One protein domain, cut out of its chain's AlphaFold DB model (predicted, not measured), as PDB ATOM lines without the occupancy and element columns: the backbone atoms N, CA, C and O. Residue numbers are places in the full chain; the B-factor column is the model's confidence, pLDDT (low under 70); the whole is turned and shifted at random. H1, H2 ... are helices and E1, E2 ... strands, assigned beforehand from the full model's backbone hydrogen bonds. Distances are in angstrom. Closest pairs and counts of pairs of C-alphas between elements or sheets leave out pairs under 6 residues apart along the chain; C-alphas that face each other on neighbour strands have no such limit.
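This is residues 43 to 162 of the 422 residues of an uncharacterized protein of Drechmeria coniospora (UniProt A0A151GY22). A twisted wall of five strands, E3, E2, E1, E8 and E7, is partly faced by a smaller sheet of three strands, E4, E5 and E6, standing loosely over the E1 and E8 part of one face with its strands askew. The short helix H3 lies over the opposite face near E2 and E3, while H2 sits beside the large sheet and H1 lies between E6 and E7 in the chain. The printed part has 120 residues with eight named strands and three named helices, in the order E1 E2 E3 E4 E5 E6 H1 E7 E8 H2 H3; both sheets are antiparallel, and the class is mixed, helices and strands. It is compact, with a radius of gyration of the C-alphas of 13.3 A and spans of 37 by 35 by 24 A.

In the large sheet, E1, residues 43 to 52, has as antiparallel neighbours E8, residues 130 to 140, with N 47 and O 135 at 2.8 A, and E2, residues 57 to 64, with N 48 and O 61 at 2.8 A. Its edge strands are E3, residues 70 to 74, beside E2 with N 62 and O 72 at 2.8 A, and E7, residues 121 to 126, beside E8 with N 123 and O 134 at 2.9 A. E1, E2 and E3 form a meander, each strand the antiparallel neighbour of the one before. So do E4, residues 89 to 93, E5, residues 99 to 103, and E6, residues 106 to 109; N 90 and O 102 are 2.9 A apart, and N 101 and O 108 2.8 A. E5 and E8 are only just apart, their closest C-alphas 8.3 A from each other. H3, residues 154 to 159, is on the large sheet at a height of 7.8 A, over E2 and only just across the strands at 61 degrees to E2 on the local plane; the closest C-alphas are those of Thr 59 and Cys 156, 6.2 A. H2, residues 141 to 145, stands at that sheet's level. H1, residues 114 to 117, only grazes the small sheet. In H2 and H3 every O i to N i+4 pair is within hydrogen-bond range; H1 is too short for such a pair, and its one O i to N i+3 pair is not within range.

E1 begins at C-alpha 43 (104.484, 145.502, 155.076) and is 29.4 A long. E2 measures 23.6 A and E7 17.0 A. E8, 30.6 A, bends by 55 degrees at residue 137 and ends at C-alpha 140 (100.376, 141.395, 157.332). H3, 9.1 A, ends at C-alpha 159 (117.093, 151.565, 177.825).

The C-alphas farthest apart, of Ser 128 and Asp 142, are 37.6 A apart. The printed part has no cut. The link from E3 to E4, residues 75 to 88, is long; residues 78 to 79 pair antiparallel with residues 89 to 90 of E4. Mean pLDDT of the printed part is 83.6, with residues 142 to 162 under 70.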
ATOM      1  N   VAL A  43     103.613 144.362 154.782       84.62
ATOM      2  CA  VAL A  43     104.484 145.502 155.076       84.62
ATOM      3  C   VAL A  43     105.787 144.979 155.664       84.62
ATOM      4  O   VAL A  43     105.776 144.118 156.544       84.62
ATOM      5  N   GLU A  44     106.913 145.497 155.184       89.88
ATOM      6  CA  GLU A  44     108.219 145.190 155.762       89.88
ATOM      7  C   GLU A  44     108.445 145.988 157.046       89.88
ATOM      8  O   GLU A  44     108.334 147.221 157.081       89.88
ATOM      9  N   VAL A  45     108.807 145.274 158.107       90.75
ATOM     10  CA  VAL A  45     109.134 145.853 159.407       90.75
ATOM     11  C   VAL A  45     110.492 145.355 159.882       90.75
ATOM     12  O   VAL A  45     110.911 144.240 159.575       90.75
ATOM     13  N   THR A  46     111.161 146.196 160.663       92.81
ATOM     14  CA  THR A  46     112.353 145.829 161.425       92.81
ATOM     15  C   THR A  46     111.950 145.658 162.889       92.81
ATOM     16  O   THR A  46     111.396 146.578 163.491       92.81
ATOM     17  N   ILE A  47     112.227 144.496 163.471       93.44
ATOM     18  CA  ILE A  47     112.055 144.205 164.894       93.44
ATOM     19  C   ILE A  47     113.423 144.318 165.562       93.44
ATOM     20  O   ILE A  47     114.326 143.541 165.258       93.44
ATOM     21  N   ASN A  48     113.557 145.262 166.486       93.38
ATOM     22  CA  ASN A  48     114.728 145.412 167.338       93.38
ATOM     23  C   ASN A  48     114.407 144.884 168.731       93.38
ATOM     24  O   ASN A  48     113.369 145.233 169.295       93.38
ATOM     25  N   MET A  49     115.300 144.084 169.295       93.62
ATOM     26  CA  MET A  49     115.218 143.626 170.675       93.62
ATOM     27  C   MET A  49     116.533 143.897 171.380       93.62
ATOM     28  O   MET A  49     117.599 143.625 170.825       93.62
ATOM     29  N   ASN A  50     116.437 144.381 172.613       91.88
ATOM     30  CA  ASN A  50     117.591 144.588 173.468       91.88
ATOM     31  C   ASN A  50     117.342 143.911 174.807       91.88
ATOM     32  O   ASN A  50     116.250 144.042 175.356       91.88
ATOM     33  N   SER A  51     118.369 143.266 175.339       90.56
ATOM     34  CA  SER A  51     118.355 142.657 176.664       90.56
ATOM     35  C   SER A  51     119.601 143.071 177.426       90.56
ATOM     36  O   SER A  51     120.702 143.008 176.877       90.56
ATOM     37  N   HIS A  52     119.430 143.460 178.684       87.75
ATOM     38  CA  HIS A  52     120.521 143.687 179.620       87.75
ATOM     39  C   HIS A  52     120.453 142.627 180.726       87.75
ATOM     40  O   HIS A  52     119.569 142.639 181.584       87.75
ATOM     41  N   PHE A  53     121.379 141.671 180.694       85.25
ATOM     42  CA  PHE A  53     121.359 140.492 181.563       85.25
ATOM     43  C   PHE A  53     121.638 140.829 183.030       85.25
ATOM     44  O   PHE A  53     121.169 140.116 183.909       85.25
ATOM     45  N   GLY A  54     122.344 141.933 183.303       79.06
ATOM     46  CA  GLY A  54     122.611 142.383 184.673       79.06
ATOM     47  C   GLY A  54     121.388 142.974 185.382       79.06
ATOM     48  O   GLY A  54     121.265 142.843 186.593       79.06
ATOM     49  N   THR A  55     120.461 143.590 184.641       81.62
ATOM     50  CA  THR A  55     119.255 144.246 185.199       81.62
ATOM     51  C   THR A  55     117.973 143.476 184.904       81.62
ATOM     52  O   THR A  55     116.912 143.838 185.401       81.62
ATOM     53  N   SER A  56     118.055 142.403 184.107       84.44
ATOM     54  CA  SER A  56     116.890 141.687 183.567       84.44
ATOM     55  C   SER A  56     115.926 142.603 182.801       84.44
ATOM     56  O   SER A  56     114.723 142.351 182.740       84.44
ATOM     57  N   GLU A  57     116.452 143.678 182.211       86.19
ATOM     58  CA  GLU A  57     115.669 144.601 181.401       86.19
ATOM     59  C   GLU A  57     115.655 144.132 179.953       86.19
ATOM     60  O   GLU A  57     116.696 143.987 179.311       86.19
ATOM     61  N   ASP A  58     114.452 143.938 179.425       88.69
ATOM     62  CA  ASP A  58     114.227 143.580 178.036       88.69
ATOM     63  C   ASP A  58     113.412 144.666 177.349       88.69
ATOM     64  O   ASP A  58     112.501 145.262 177.926       88.69
ATOM     65  N   THR A  59     113.701 144.895 176.076       89.62
ATOM     66  CA  THR A  59     112.909 145.779 175.231       89.62
ATOM     67  C   THR A  59     112.700 145.152 173.869       89.62
ATOM     68  O   THR A  59     113.587 144.501 173.319       89.62
ATOM     69  N   ILE A  60     111.527 145.392 173.299       90.56
ATOM     70  CA  ILE A  60     111.206 145.069 171.914       90.56
ATOM     71  C   ILE A  60     110.638 146.315 171.249       90.56
ATOM     72  O   ILE A  60     109.862 147.059 171.850       90.56
ATOM     73  N   SER A  61     111.043 146.573 170.012       88.62
ATOM     74  CA  SER A  61     110.557 147.679 169.196       88.62
ATOM     75  C   SER A  61     110.321 147.218 167.768       88.62
ATOM     76  O   SER A  61     111.170 146.564 167.174       88.62
ATOM     77  N   VAL A  62     109.186 147.604 167.199       88.69
ATOM     78  CA  VAL A  62     108.838 147.363 165.798       88.69
ATOM     79  C   VAL A  62     108.915 148.691 165.068       88.69
ATOM     80  O   VAL A  62     108.317 149.681 165.494       88.69
ATOM     81  N   LEU A  63     109.666 148.720 163.977       87.25
ATOM     82  CA  LEU A  63     109.915 149.898 163.166       87.25
ATOM     83  C   LEU A  63     109.482 149.628 161.731       87.25
ATOM     84  O   LEU A  63     109.654 148.529 161.211       87.25
ATOM     85  N   GLU A  64     108.973 150.650 161.061       85.00
ATOM     86  CA  GLU A  64     108.747 150.592 159.619       85.00
ATOM     87  C   GLU A  64     110.097 150.494 158.897       85.00
ATOM     88  O   GLU A  64     110.988 151.319 159.129       85.00
ATOM     89  N   ALA A  65     110.274 149.502 158.018       83.44
ATOM     90  CA  ALA A  65     111.584 149.222 157.432       83.44
ATOM     91  C   ALA A  65     112.130 150.396 156.597       83.44
ATOM     92  O   ALA A  65     113.333 150.672 156.657       83.44
ATOM     93  N   ALA A  66     111.252 151.108 155.881       80.00
ATOM     94  CA  ALA A  66     111.613 152.201 154.979       80.00
ATOM     95  C   ALA A  66     111.990 153.497 155.715       80.00
ATOM     96  O   ALA A  66     113.021 154.104 155.428       80.00
ATOM     97  N   THR A  67     111.169 153.924 156.677       79.56
ATOM     98  CA  THR A  67     111.346 155.211 157.376       79.56
ATOM     99  C   THR A  67     112.120 155.080 158.685       79.56
ATOM    100  O   THR A  67     112.537 156.085 159.257       79.56
ATOM    101  N   LYS A  68     112.286 153.848 159.189       80.94
ATOM    102  CA  LYS A  68     112.765 153.545 160.546       80.94
ATOM    103  C   LYS A  68     111.951 154.254 161.638       80.94
ATOM    104  O   LYS A  68     112.435 154.469 162.748       80.94
ATOM    105  N   LYS A  69     110.696 154.608 161.348       82.31
ATOM    106  CA  LYS A  69     109.757 155.151 162.328       82.31
ATOM    107  C   LYS A  69     109.294 154.033 163.254       82.31
ATOM    108  O   LYS A  69     108.854 152.986 162.787       82.31
ATOM    109  N   VAL A  70     109.360 154.270 164.562       81.69
ATOM    110  CA  VAL A  70     108.849 153.328 165.566       81.69
ATOM    111  C   VAL A  70     107.328 153.223 165.434       81.69
ATOM    112  O   VAL A  70     106.618 154.225 165.547       81.69
ATOM    113  N   ILE A  71     106.853 152.005 165.191       81.75
ATOM    114  CA  ILE A  71     105.441 151.619 165.157       81.75
ATOM    115  C   ILE A  71     104.985 151.263 166.577       81.75
ATOM    116  O   ILE A  71     103.943 151.736 167.026       81.75
ATOM    117  N   ALA A  72     105.786 150.466 167.291       81.50
ATOM    118  CA  ALA A  72     105.463 149.925 168.609       81.50
ATOM    119  C   ALA A  72     106.718 149.675 169.442       81.50
ATOM    120  O   ALA A  72     107.757 149.344 168.874       81.50
ATOM    121  N   SER A  73     106.599 149.751 170.769       83.94
ATOM    122  CA  SER A  73     107.653 149.338 171.700       83.94
ATOM    123  C   SER A  73     107.067 148.804 173.010       83.94
ATOM    124  O   SER A  73     105.985 149.225 173.415       83.94
ATOM    125  N   SER A  74     107.790 147.904 173.678       86.25
ATOM    126  CA  SER A  74     107.479 147.383 175.017       86.25
ATOM    127  C   SER A  74     108.766 147.156 175.817       86.25
ATOM    128  O   SER A  74     109.796 146.828 175.230       86.25
ATOM    129  N   CYS A  75     108.698 147.315 177.143       87.19
ATOM    130  CA  CYS A  75     109.752 146.953 178.106       87.19
ATOM    131  C   CYS A  75     109.631 145.465 178.484       87.19
ATOM    132  O   CYS A  75     109.486 145.104 179.651       87.19
ATOM    133  N   SER A  76     109.555 144.600 177.480       88.75
ATOM    134  CA  SER A  76     109.525 143.152 177.650       88.75
ATOM    135  C   SER A  76     110.006 142.485 176.364       88.75
ATOM    136  O   SER A  76     110.288 143.152 175.368       88.75
ATOM    137  N   ARG A  77     110.026 141.150 176.342       91.00
ATOM    138  CA  ARG A  77     110.239 140.358 175.119       91.00
ATOM    139  C   ARG A  77     108.966 140.164 174.288       91.00
ATOM    140  O   ARG A  77     108.933 139.287 173.426       91.00
ATOM    141  N   SER A  78     107.892 140.907 174.563       91.50
ATOM    142  CA  SER A  78     106.597 140.702 173.913       91.50
ATOM    143  C   SER A  78     105.814 141.987 173.636       91.50
ATOM    144  O   SER A  78     105.895 142.981 174.355       91.50
ATOM    145  N   LEU A  79     105.013 141.940 172.575       88.50
ATOM    146  CA  LEU A  79     104.034 142.942 172.171       88.50
ATOM    147  C   LEU A  79     102.720 142.226 171.882       88.50
ATOM    148  O   LEU A  79     102.574 141.601 170.840       88.50
ATOM    149  N   SER A  80     101.769 142.312 172.805       86.19
ATOM    150  CA  SER A  80     100.462 141.651 172.681       86.19
ATOM    151  C   SER A  80      99.271 142.599 172.831       86.19
ATOM    152  O   SER A  80      98.135 142.150 172.762       86.19
ATOM    153  N   GLY A  81      99.510 143.896 173.051       76.50
ATOM    154  CA  GLY A  81      98.455 144.892 173.261       76.50
ATOM    155  C   GLY A  81      98.181 145.770 172.039       76.50
ATOM    156  O   GLY A  81      99.052 145.971 171.185       76.50
ATOM    157  N   GLY A  82      96.980 146.350 171.986       74.69
ATOM    158  CA  GLY A  82      96.571 147.288 170.943       74.69
ATOM    159  C   GLY A  82      96.596 146.650 169.555       74.69
ATOM    160  O   GLY A  82      96.003 145.601 169.335       74.69
ATOM    161  N   SER A  83      97.307 147.250 168.601       71.19
ATOM    162  CA  SER A  83      97.377 146.754 167.215       71.19
ATOM    163  C   SER A  83      98.069 145.397 167.042       71.19
ATOM    164  O   SER A  83      98.033 144.844 165.948       71.19
ATOM    165  N   PHE A  84      98.647 144.843 168.112       79.00
ATOM    166  CA  PHE A  84      99.239 143.504 168.136       79.00
ATOM    167  C   PHE A  84      98.357 142.461 168.842       79.00
ATOM    168  O   PHE A  84      98.782 141.322 168.971       79.00
ATOM    169  N   GLU A  85      97.128 142.786 169.265       79.75
ATOM    170  CA  GLU A  85      96.230 141.804 169.908       79.75
ATOM    171  C   GLU A  85      95.883 140.622 168.989       79.75
ATOM    172  O   GLU A  85      95.837 139.479 169.439       79.75
ATOM    173  N   GLY A  86      95.690 140.878 167.689       78.00
ATOM    174  CA  GLY A  86      95.423 139.826 166.697       78.00
ATOM    175  C   GLY A  86      96.670 139.060 166.244       78.00
ATOM    176  O   GLY A  86      96.563 137.921 165.800       78.00
ATOM    177  N   HIS A  87      97.850 139.670 166.383       84.81
ATOM    178  CA  HIS A  87      99.134 139.115 165.944       84.81
ATOM    179  C   HIS A  87     100.224 139.441 166.970       84.81
ATOM    180  O   HIS A  87     101.095 140.275 166.699       84.81
ATOM    181  N   PRO A  88     100.182 138.823 168.164       90.12
ATOM    182  CA  PRO A  88     101.144 139.117 169.211       90.12
ATOM    183  C   PRO A  88     102.550 138.747 168.753       90.12
ATOM    184  O   PRO A  88     102.754 137.714 168.111       90.12
ATOM    185  N   ILE A  89     103.518 139.582 169.109       91.81
ATOM    186  CA  ILE A  89     104.936 139.293 168.924       91.81
ATOM    187  C   ILE A  89     105.505 138.842 170.262       91.81
ATOM    188  O   ILE A  89     105.297 139.500 171.280       91.81
ATOM    189  N   SER A  90     106.241 137.740 170.277       94.62
ATOM    190  CA  SER A  90     107.014 137.310 171.439       94.62
ATOM    191  C   SER A  90     108.355 136.742 171.006       94.62
ATOM    192  O   SER A  90     108.469 136.123 169.952       94.62
ATOM    193  N   ALA A  91     109.384 136.964 171.812       96.25
ATOM    194  CA  ALA A  91     110.723 136.468 171.552       96.25
ATOM    195  C   ALA A  91     111.218 135.621 172.724       96.25
ATOM    196  O   ALA A  91     111.045 135.976 173.891       96.25
ATOM    197  N   ASN A  92     111.847 134.494 172.404       96.12
ATOM    198  CA  ASN A  92     112.509 133.632 173.371       96.12
ATOM    199  C   ASN A  92     113.900 133.285 172.847       96.12
ATOM    200  O   ASN A  92     114.017 132.642 171.804       96.12
ATOM    201  N   PHE A  93     114.929 133.727 173.558       94.69
ATOM    202  CA  PHE A  93     116.323 133.564 173.173       94.69
ATOM    203  C   PHE A  93     117.240 133.478 174.395       94.69
ATOM    204  O   PHE A  93     116.901 133.955 175.486       94.69
ATOM    205  N   ASP A  94     118.402 132.867 174.182       92.62
ATOM    206  CA  ASP A  94     119.482 132.762 175.158       92.62
ATOM    207  C   ASP A  94     120.370 134.023 175.202       92.62
ATOM    208  O   ASP A  94     120.147 135.004 174.491       92.62
ATOM    209  N   GLN A  95     121.414 133.987 176.032       90.31
ATOM    210  CA  GLN A  95     122.361 135.095 176.204       90.31
ATOM    211  C   GLN A  95     123.178 135.445 174.943       90.31
ATOM    212  O   GLN A  95     123.781 136.511 174.867       90.31
ATOM    213  N   HIS A  96     123.205 134.561 173.942       91.75
ATOM    214  CA  HIS A  96     123.869 134.787 172.659       91.75
ATOM    215  C   HIS A  96     122.877 135.174 171.558       91.75
ATOM    216  O   HIS A  96     123.284 135.320 170.406       91.75
ATOM    217  N   GLY A  97     121.587 135.306 171.884       92.56
ATOM    218  CA  GLY A  97     120.514 135.602 170.941       92.56
ATOM    219  C   GLY A  97     120.124 134.425 170.046       92.56
ATOM    220  O   GLY A  97     119.562 134.646 168.974       92.56
ATOM    221  N   GLN A  98     120.429 133.185 170.436       91.81
ATOM    222  CA  GLN A  98     119.893 131.996 169.772       91.81
ATOM    223  C   GLN A  98     118.504 131.688 170.322       91.81
ATOM    224  O   GLN A  98     118.297 131.647 171.534       91.81
ATOM    225  N   GLY A  99     117.544 131.466 169.430       94.62
ATOM    226  CA  GLY A  99     116.161 131.240 169.819       94.62
ATOM    227  C   GLY A  99     115.187 131.527 168.690       94.62
ATOM    228  O   GLY A  99     115.535 131.414 167.515       94.62
ATOM    229  N   ASN A 100     113.964 131.904 169.055       96.81
ATOM    230  CA  ASN A 100     112.868 132.103 168.119       96.81
ATOM    231  C   ASN A 100     112.087 133.390 168.412       96.81
ATOM    232  O   ASN A 100     111.998 133.841 169.556       96.81
ATOM    233  N   ILE A 101     111.460 133.926 167.370       96.75
ATOM    234  CA  ILE A 101     110.461 134.992 167.444       96.75
ATOM    235  C   ILE A 101     109.151 134.436 166.905       96.75
ATOM    236  O   ILE A 101     109.110 133.879 165.811       96.75
ATOM    237  N   THR A 102     108.074 134.612 167.652       95.62
ATOM    238  CA  THR A 102     106.723 134.250 167.238       95.62
ATOM    239  C   THR A 102     105.957 135.519 166.889       95.62
ATOM    240  O   THR A 102     105.977 136.473 167.660       95.62
ATOM    241  N   ILE A 103     105.293 135.537 165.733       92.00
ATOM    242  CA  ILE A 103     104.399 136.611 165.283       92.00
ATOM    243  C   ILE A 103     103.053 135.969 164.943       92.00
ATOM    244  O   ILE A 103     102.933 135.230 163.958       92.00
ATOM    245  N   GLY A 104     102.041 136.222 165.771       89.19
ATOM    246  CA  GLY A 104     100.760 135.526 165.682       89.19
ATOM    247  C   GLY A 104     100.953 134.013 165.820       89.19
ATOM    248  O   GLY A 104     101.472 133.536 166.825       89.19
ATOM    249  N   ALA A 105     100.560 133.254 164.797       89.44
ATOM    250  CA  ALA A 105     100.707 131.794 164.767       89.44
ATOM    251  C   ALA A 105     102.032 131.300 164.152       89.44
ATOM    252  O   ALA A 105     102.279 130.095 164.127       89.44
ATOM    253  N   LYS A 106     102.862 132.194 163.598       92.38
ATOM    254  CA  LYS A 106     104.107 131.816 162.916       92.38
ATOM    255  C   LYS A 106     105.300 131.986 163.841       92.38
ATOM    256  O   LYS A 106     105.478 133.053 164.418       92.38
ATOM    257  N   THR A 107     106.147 130.966 163.897       96.31
ATOM    258  CA  THR A 107     107.411 130.989 164.635       96.31
ATOM    259  C   THR A 107     108.572 131.002 163.656       96.31
ATOM    260  O   THR A 107     108.620 130.189 162.735       96.31
ATOM    261  N   TYR A 108     109.507 131.914 163.882       96.38
ATOM    262  CA  TYR A 108     110.702 132.125 163.084       96.38
ATOM    263  C   TYR A 108     111.932 131.874 163.945       96.38
ATOM    264  O   TYR A 108     111.994 132.330 165.089       96.38
ATOM    265  N   THR A 109     112.931 131.196 163.400       96.12
ATOM    266  CA  THR A 109     114.221 131.038 164.080       96.12
ATOM    267  C   THR A 109     115.067 132.292 163.890       96.12
ATOM    268  O   THR A 109     115.122 132.850 162.794       96.12
ATOM    269  N   ILE A 110     115.729 132.750 164.955       96.00
ATOM    270  CA  ILE A 110     116.642 133.897 164.904       96.00
ATOM    271  C   ILE A 110     117.909 133.461 164.170       96.00
ATOM    272  O   ILE A 110     118.783 132.810 164.744       96.00
ATOM    273  N   HIS A 111     117.973 133.788 162.882       95.19
ATOM    274  CA  HIS A 111     119.055 133.388 161.994       95.19
ATOM    275  C   HIS A 111     119.203 134.379 160.829       95.19
ATOM    276  O   HIS A 111     118.225 135.003 160.407       95.19
ATOM    277  N   GLU A 112     120.415 134.505 160.288       94.25
ATOM    278  CA  GLU A 112     120.711 135.429 159.184       94.25
ATOM    279  C   GLU A 112     120.117 134.996 157.834       94.25
ATOM    280  O   GLU A 112     119.727 135.830 157.023       94.25
ATOM    281  N   ASP A 113     120.025 133.690 157.585       93.25
ATOM    282  CA  ASP A 113     119.488 133.122 156.345       93.25
ATOM    283  C   ASP A 113     117.954 132.950 156.384       93.25
ATOM    284  O   ASP A 113     117.466 132.077 157.117       93.25
ATOM    285  N   PRO A 114     117.226 133.661 155.493       94.31
ATOM    286  CA  PRO A 114     115.980 133.299 154.844       94.31
ATOM    287  C   PRO A 114     115.318 131.984 155.176       94.31
ATOM    288  O   PRO A 114     114.194 131.843 155.653       94.31
ATOM    289  N   LYS A 115     116.055 130.990 154.695       93.00
ATOM    290  CA  LYS A 115     115.621 129.626 154.470       93.00
ATOM    291  C   LYS A 115     115.661 128.830 155.762       93.00
ATOM    292  O   LYS A 115     114.907 127.875 155.896       93.00
ATOM    293  N   ILE A 116     116.529 129.228 156.692       92.00
ATOM    294  CA  ILE A 116     116.667 128.617 158.015       92.00
ATOM    295  C   ILE A 116     115.680 129.263 158.989       92.00
ATOM    296  O   ILE A 116     115.034 128.564 159.761       92.00
ATOM    297  N   SER A 117     115.519 130.584 158.927       94.19
ATOM    298  CA  SER A 117     114.643 131.346 159.822       94.19
ATOM    299  C   SER A 117     113.144 131.191 159.534       94.19
ATOM    300  O   SER A 117     112.327 131.524 160.389       94.19
ATOM    301  N   GLY A 118     112.769 130.719 158.340       94.00
ATOM    302  CA  GLY A 118     111.375 130.653 157.891       94.00
ATOM    303  C   GLY A 118     110.862 131.946 157.243       94.00
ATOM    304  O   GLY A 118     109.654 132.174 157.230       94.00
ATOM    305  N   GLY A 119     111.750 132.787 156.701       92.69
ATOM    306  CA  GLY A 119     111.400 134.004 155.954       92.69
ATOM    307  C   GLY A 119     111.772 135.325 156.634       92.69
ATOM    308  O   GLY A 119     111.297 136.374 156.208       92.69
ATOM    309  N   MET A 120     112.609 135.280 157.672       94.38
ATOM    310  CA  MET A 120     113.104 136.447 158.416       94.38
ATOM    311  C   MET A 120     114.632 136.566 158.294       94.38
ATOM    312  O   MET A 120     115.330 135.565 158.206       94.38
ATOM    313  N   THR A 121     115.199 137.764 158.308       95.81
ATOM    314  CA  THR A 121     116.664 137.921 158.364       95.81
ATOM    315  C   THR A 121     117.033 138.579 159.668       95.81
ATOM    316  O   THR A 121     116.665 139.733 159.868       95.81
ATOM    317  N   CYS A 122     117.760 137.867 160.525       96.50
ATOM    318  CA  CYS A 122     118.213 138.388 161.803       96.50
ATOM    319  C   CYS A 122     119.728 138.468 161.901       96.50
ATOM    320  O   CYS A 122     120.436 137.531 161.549       96.50
ATOM    321  N   ASP A 123     120.195 139.543 162.515       95.44
ATOM    322  CA  ASP A 123     121.572 139.710 162.944       95.44
ATOM    323  C   ASP A 123     121.572 140.029 164.441       95.44
ATOM    324  O   ASP A 123     120.628 140.628 164.972       95.44
ATOM    325  N   ARG A 124     122.634 139.633 165.138       95.44
ATOM    326  CA  ARG A 124     122.759 139.817 166.583       95.44
ATOM    327  C   ARG A 124     124.149 140.278 166.980       95.44
ATOM    328  O   ARG A 124     125.153 139.866 166.399       95.44
ATOM    329  N   MET A 125     124.189 141.125 167.996       95.50
ATOM    330  CA  MET A 125     125.404 141.550 168.676       95.50
ATOM    331  C   MET A 125     125.255 141.239 170.153       95.50
ATOM    332  O   MET A 125     124.173 141.438 170.698       95.50
ATOM    333  N   TYR A 126     126.308 140.768 170.807       94.75
ATOM    334  CA  TYR A 126     126.230 140.450 172.226       94.75
ATOM    335  C   TYR A 126     127.565 140.620 172.945       94.75
ATOM    336  O   TYR A 126     128.646 140.522 172.360       94.75
ATOM    337  N   THR A 127     127.462 140.866 174.242       92.31
ATOM    338  CA  THR A 127     128.539 140.798 175.231       92.31
ATOM    339  C   THR A 127     128.100 139.868 176.362       92.31
ATOM    340  O   THR A 127     127.084 139.185 176.249       92.31
ATOM    341  N   SER A 128     128.840 139.826 177.469       89.19
ATOM    342  CA  SER A 128     128.378 139.147 178.685       89.19
ATOM    343  C   SER A 128     127.227 139.874 179.394       89.19
ATOM    344  O   SER A 128     126.571 139.266 180.234       89.19
ATOM    345  N   GLN A 129     126.981 141.153 179.088       87.12
ATOM    346  CA  GLN A 129     126.005 141.996 179.793       87.12
ATOM    347  C   GLN A 129     124.819 142.402 178.917       87.12
ATOM    348  O   GLN A 129     123.707 142.538 179.416       87.12
ATOM    349  N   GLU A 130     125.044 142.586 177.620       90.12
ATOM    350  CA  GLU A 130     124.057 143.121 176.685       90.12
ATOM    351  C   GLU A 130     123.882 142.198 175.480       90.12
ATOM    352  O   GLU A 130     124.846 141.617 174.979       90.12
ATOM    353  N   LEU A 131     122.662 142.149 174.957       93.81
ATOM    354  CA  LEU A 131     122.316 141.525 173.687       93.81
ATOM    355  C   LEU A 131     121.451 142.485 172.874       93.81
ATOM    356  O   LEU A 131     120.506 143.080 173.386       93.81
ATOM    357  N   TYR A 132     121.769 142.596 171.592       94.69
ATOM    358  CA  TYR A 132     120.990 143.303 170.591       94.69
ATOM    359  C   TYR A 132     120.662 142.351 169.446       94.69
ATOM    360  O   TYR A 132     121.560 141.719 168.890       94.69
ATOM    361  N   ILE A 133     119.393 142.274 169.063       96.06
ATOM    362  CA  ILE A 133     118.926 141.508 167.908       96.06
ATOM    363  C   ILE A 133     118.140 142.450 167.001       96.06
ATOM    364  O   ILE A 133     117.252 143.168 167.458       96.06
ATOM    365  N   THR A 134     118.436 142.420 165.706       95.50
ATOM    366  CA  THR A 134     117.665 143.117 164.673       95.50
ATOM    367  C   THR A 134     117.188 142.105 163.653       95.50
ATOM    368  O   THR A 134     117.993 141.353 163.116       95.50
ATOM    369  N   CYS A 135     115.894 142.107 163.362       96.31
ATOM    370  CA  CYS A 135     115.284 141.191 162.410       96.31
ATOM    371  C   CYS A 135     114.414 141.945 161.411       96.31
ATOM    372  O   CYS A 135     113.562 142.730 161.814       96.31
ATOM    373  N   ASP A 136     114.585 141.681 160.121       94.81
ATOM    374  CA  ASP A 136     113.692 142.185 159.078       94.81
ATOM    375  C   ASP A 136     112.715 141.085 158.649       94.81
ATOM    376  O   ASP A 136     113.119 139.952 158.369       94.81
ATOM    377  N   VAL A 137     111.422 141.416 158.620       93.94
ATOM    378  CA  VAL A 137     110.339 140.474 158.309       93.94
ATOM    379  C   VAL A 137     109.171 141.179 157.618       93.94
ATOM    380  O   VAL A 137     108.871 142.343 157.883       93.94
ATOM    381  N   SER A 138     108.484 140.457 156.732       90.50
ATOM    382  CA  SER A 138     107.214 140.897 156.147       90.50
ATOM    383  C   SER A 138     106.047 140.485 157.041       90.50
ATOM    384  O   SER A 138     105.812 139.293 157.249       90.50
ATOM    385  N   VAL A 139     105.290 141.461 157.543       84.00
ATOM    386  CA  VAL A 139     104.081 141.229 158.347       84.00
ATOM    387  C   VAL A 139     102.817 141.593 157.566       84.00
ATOM    388  O   VAL A 139     102.868 142.443 156.676       84.00
ATOM    389  N   PRO A 140     101.667 140.972 157.869       78.50
ATOM    390  CA  PRO A 140     100.376 141.395 157.332       78.50
ATOM    391  C   PRO A 140     100.097 142.890 157.582       78.50
ATOM    392  O   PRO A 140     100.415 143.433 158.639       78.50
ATOM    393  N   SER A 141      99.546 143.590 156.587       72.94
ATOM    394  CA  SER A 141      99.326 145.049 156.640       72.94
ATOM    395  C   SER A 141      98.371 145.507 157.738       72.94
ATOM    396  O   SER A 141      98.493 146.643 158.178       72.94
ATOM    397  N   ASP A 142      97.475 144.655 158.227       69.62
ATOM    398  CA  ASP A 142      96.642 144.902 159.409       69.62
ATOM    399  C   ASP A 142      97.482 145.111 160.681       69.62
ATOM    400  O   ASP A 142      97.141 145.966 161.497       69.62
ATOM    401  N   VAL A 143      98.635 144.437 160.796       67.19
ATOM    402  CA  VAL A 143      99.619 144.660 161.875       67.19
ATOM    403  C   VAL A 143     100.248 146.053 161.774       67.19
ATOM    404  O   VAL A 143     100.496 146.707 162.787       67.19
ATOM    405  N   ALA A 144     100.502 146.532 160.553       61.62
ATOM    406  CA  ALA A 144     101.203 147.795 160.302       61.62
ATOM    407  C   ALA A 144     100.267 149.022 160.240       61.62
ATOM    408  O   ALA A 144     100.656 150.119 160.643       61.62
ATOM    409  N   ALA A 145      99.034 148.844 159.755       57.44
ATOM    410  CA  ALA A 145      98.040 149.900 159.536       57.44
ATOM    411  C   ALA A 145      97.408 150.414 160.842       57.44
ATOM    412  O   ALA A 145      96.832 151.505 160.881       57.44
ATOM    413  N   GLY A 146      97.564 149.671 161.939       54.28
ATOM    414  CA  GLY A 146      97.164 150.069 163.283       54.28
ATOM    415  C   GLY A 146      98.088 151.118 163.913       54.28
ATOM    416  O   GLY A 146      98.526 150.947 165.039       54.28
ATOM    417  N   HIS A 147      98.376 152.245 163.250       50.72
ATOM    418  CA  HIS A 147      99.234 153.334 163.767       50.72
ATOM    419  C   HIS A 147      98.787 153.974 165.108       50.72
ATOM    420  O   HIS A 147      99.311 155.014 165.512       50.72
ATOM    421  N   LYS A 148      97.810 153.396 165.810       45.91
ATOM    422  CA  LYS A 148      97.299 153.837 167.103       45.91
ATOM    423  C   LYS A 148      97.754 152.886 168.206       45.91
ATOM    424  O   LYS A 148      96.955 152.137 168.757       45.91
ATOM    425  N   LEU A 149      99.028 152.969 168.581       46.97
ATOM    426  CA  LEU A 149      99.456 152.467 169.883       46.97
ATOM    427  C   LEU A 149      99.584 153.609 170.882       46.97
ATOM    428  O   LEU A 149     100.340 154.561 170.699       46.97
ATOM    429  N   ASN A 150      98.826 153.459 171.966       40.78
ATOM    430  CA  ASN A 150      98.688 154.395 173.077       40.78
ATOM    431  C   ASN A 150      99.817 154.272 174.116       40.78
ATOM    432  O   ASN A 150      99.678 154.737 175.243       40.78
ATOM    433  N   ARG A 151     100.938 153.628 173.773       44.47
ATOM    434  CA  ARG A 151     102.049 153.433 174.708       44.47
ATOM    435  C   ARG A 151     103.388 153.598 174.002       44.47
ATOM    436  O   ARG A 151     104.120 152.649 173.753       44.47
ATOM    437  N   ARG A 152     103.718 154.852 173.677       50.69
ATOM    438  CA  ARG A 152     105.122 155.262 173.569       50.69
ATOM    439  C   ARG A 152     105.681 155.248 174.980       50.69
ATOM    440  O   ARG A 152     105.704 156.284 175.636       50.69
ATOM    441  N   ASP A 153     106.077 154.086 175.470       52.59
ATOM    442  CA  ASP A 153     106.813 154.048 176.721       52.59
ATOM    443  C   ASP A 153     108.240 154.517 176.406       52.59
ATOM    444  O   ASP A 153     109.142 153.750 176.069       52.59
ATOM    445  N   THR A 154     108.414 155.842 176.367       55.47
ATOM    446  CA  THR A 154     109.678 156.502 176.007       55.47
ATOM    447  C   THR A 154     110.829 156.064 176.904       55.47
ATOM    448  O   THR A 154     111.983 156.236 176.528       55.47
ATOM    449  N   ASN A 155     110.523 155.484 178.067       60.69
ATOM    450  CA  ASN A 155     111.506 154.927 178.982       60.69
ATOM    451  C   ASN A 155     112.119 153.624 178.443       60.69
ATOM    452  O   ASN A 155     113.336 153.483 178.507       60.69
ATOM    453  N   CYS A 156     111.348 152.756 177.777       64.56
ATOM    454  CA  CYS A 156     111.891 151.548 177.133       64.56
ATOM    455  C   CYS A 156     112.860 151.899 175.997       64.56
ATOM    456  O   CYS A 156     113.903 151.280 175.823       64.56
ATOM    457  N   LEU A 157     112.554 152.950 175.230       61.28
ATOM    458  CA  LEU A 157     113.435 153.413 174.154       61.28
ATOM    459  C   LEU A 157     114.733 154.054 174.669       61.28
ATOM    460  O   LEU A 157     115.694 154.117 173.907       61.28
ATOM    461  N   LYS A 158     114.769 154.535 175.920       59.78
ATOM    462  CA  LYS A 158     116.002 155.030 176.557       59.78
ATOM    463  C   LYS A 158     116.921 153.871 176.929       59.78
ATOM    464  O   LYS A 158     118.078 153.913 176.528       59.78
ATOM    465  N   LEU A 159     116.377 152.824 177.562       57.03
ATOM    466  CA  LEU A 159     117.093 151.565 177.825       57.03
ATOM    467  C   LEU A 159     117.709 150.996 176.541       57.03
ATOM    468  O   LEU A 159     118.818 150.475 176.539       57.03
ATOM    469  N   ALA A 160     117.006 151.164 175.420       56.25
ATOM    470  CA  ALA A 160     117.463 150.674 174.136       56.25
ATOM    471  C   ALA A 160     118.540 151.529 173.446       56.25
ATOM    472  O   ALA A 160     119.091 151.063 172.456       56.25
ATOM    473  N   LYS A 161     118.795 152.776 173.870       54.75
ATOM    474  CA  LYS A 161     119.569 153.735 173.063       54.75
ATOM    475  C   LYS A 161     120.734 154.415 173.752       54.75
ATOM    476  O   LYS A 161     121.505 154.984 173.015       54.75
ATOM    477  N   ARG A 162     120.846 154.456 175.083       59.59
ATOM    478  CA  ARG A 162     122.039 154.930 175.823       59.59
ATOM    479  C   ARG A 162     121.932 154.410 177.252       59.59
ATOM    480  O   ARG A 162     120.839 154.448 177.816       59.59
TER     481      ARG A 162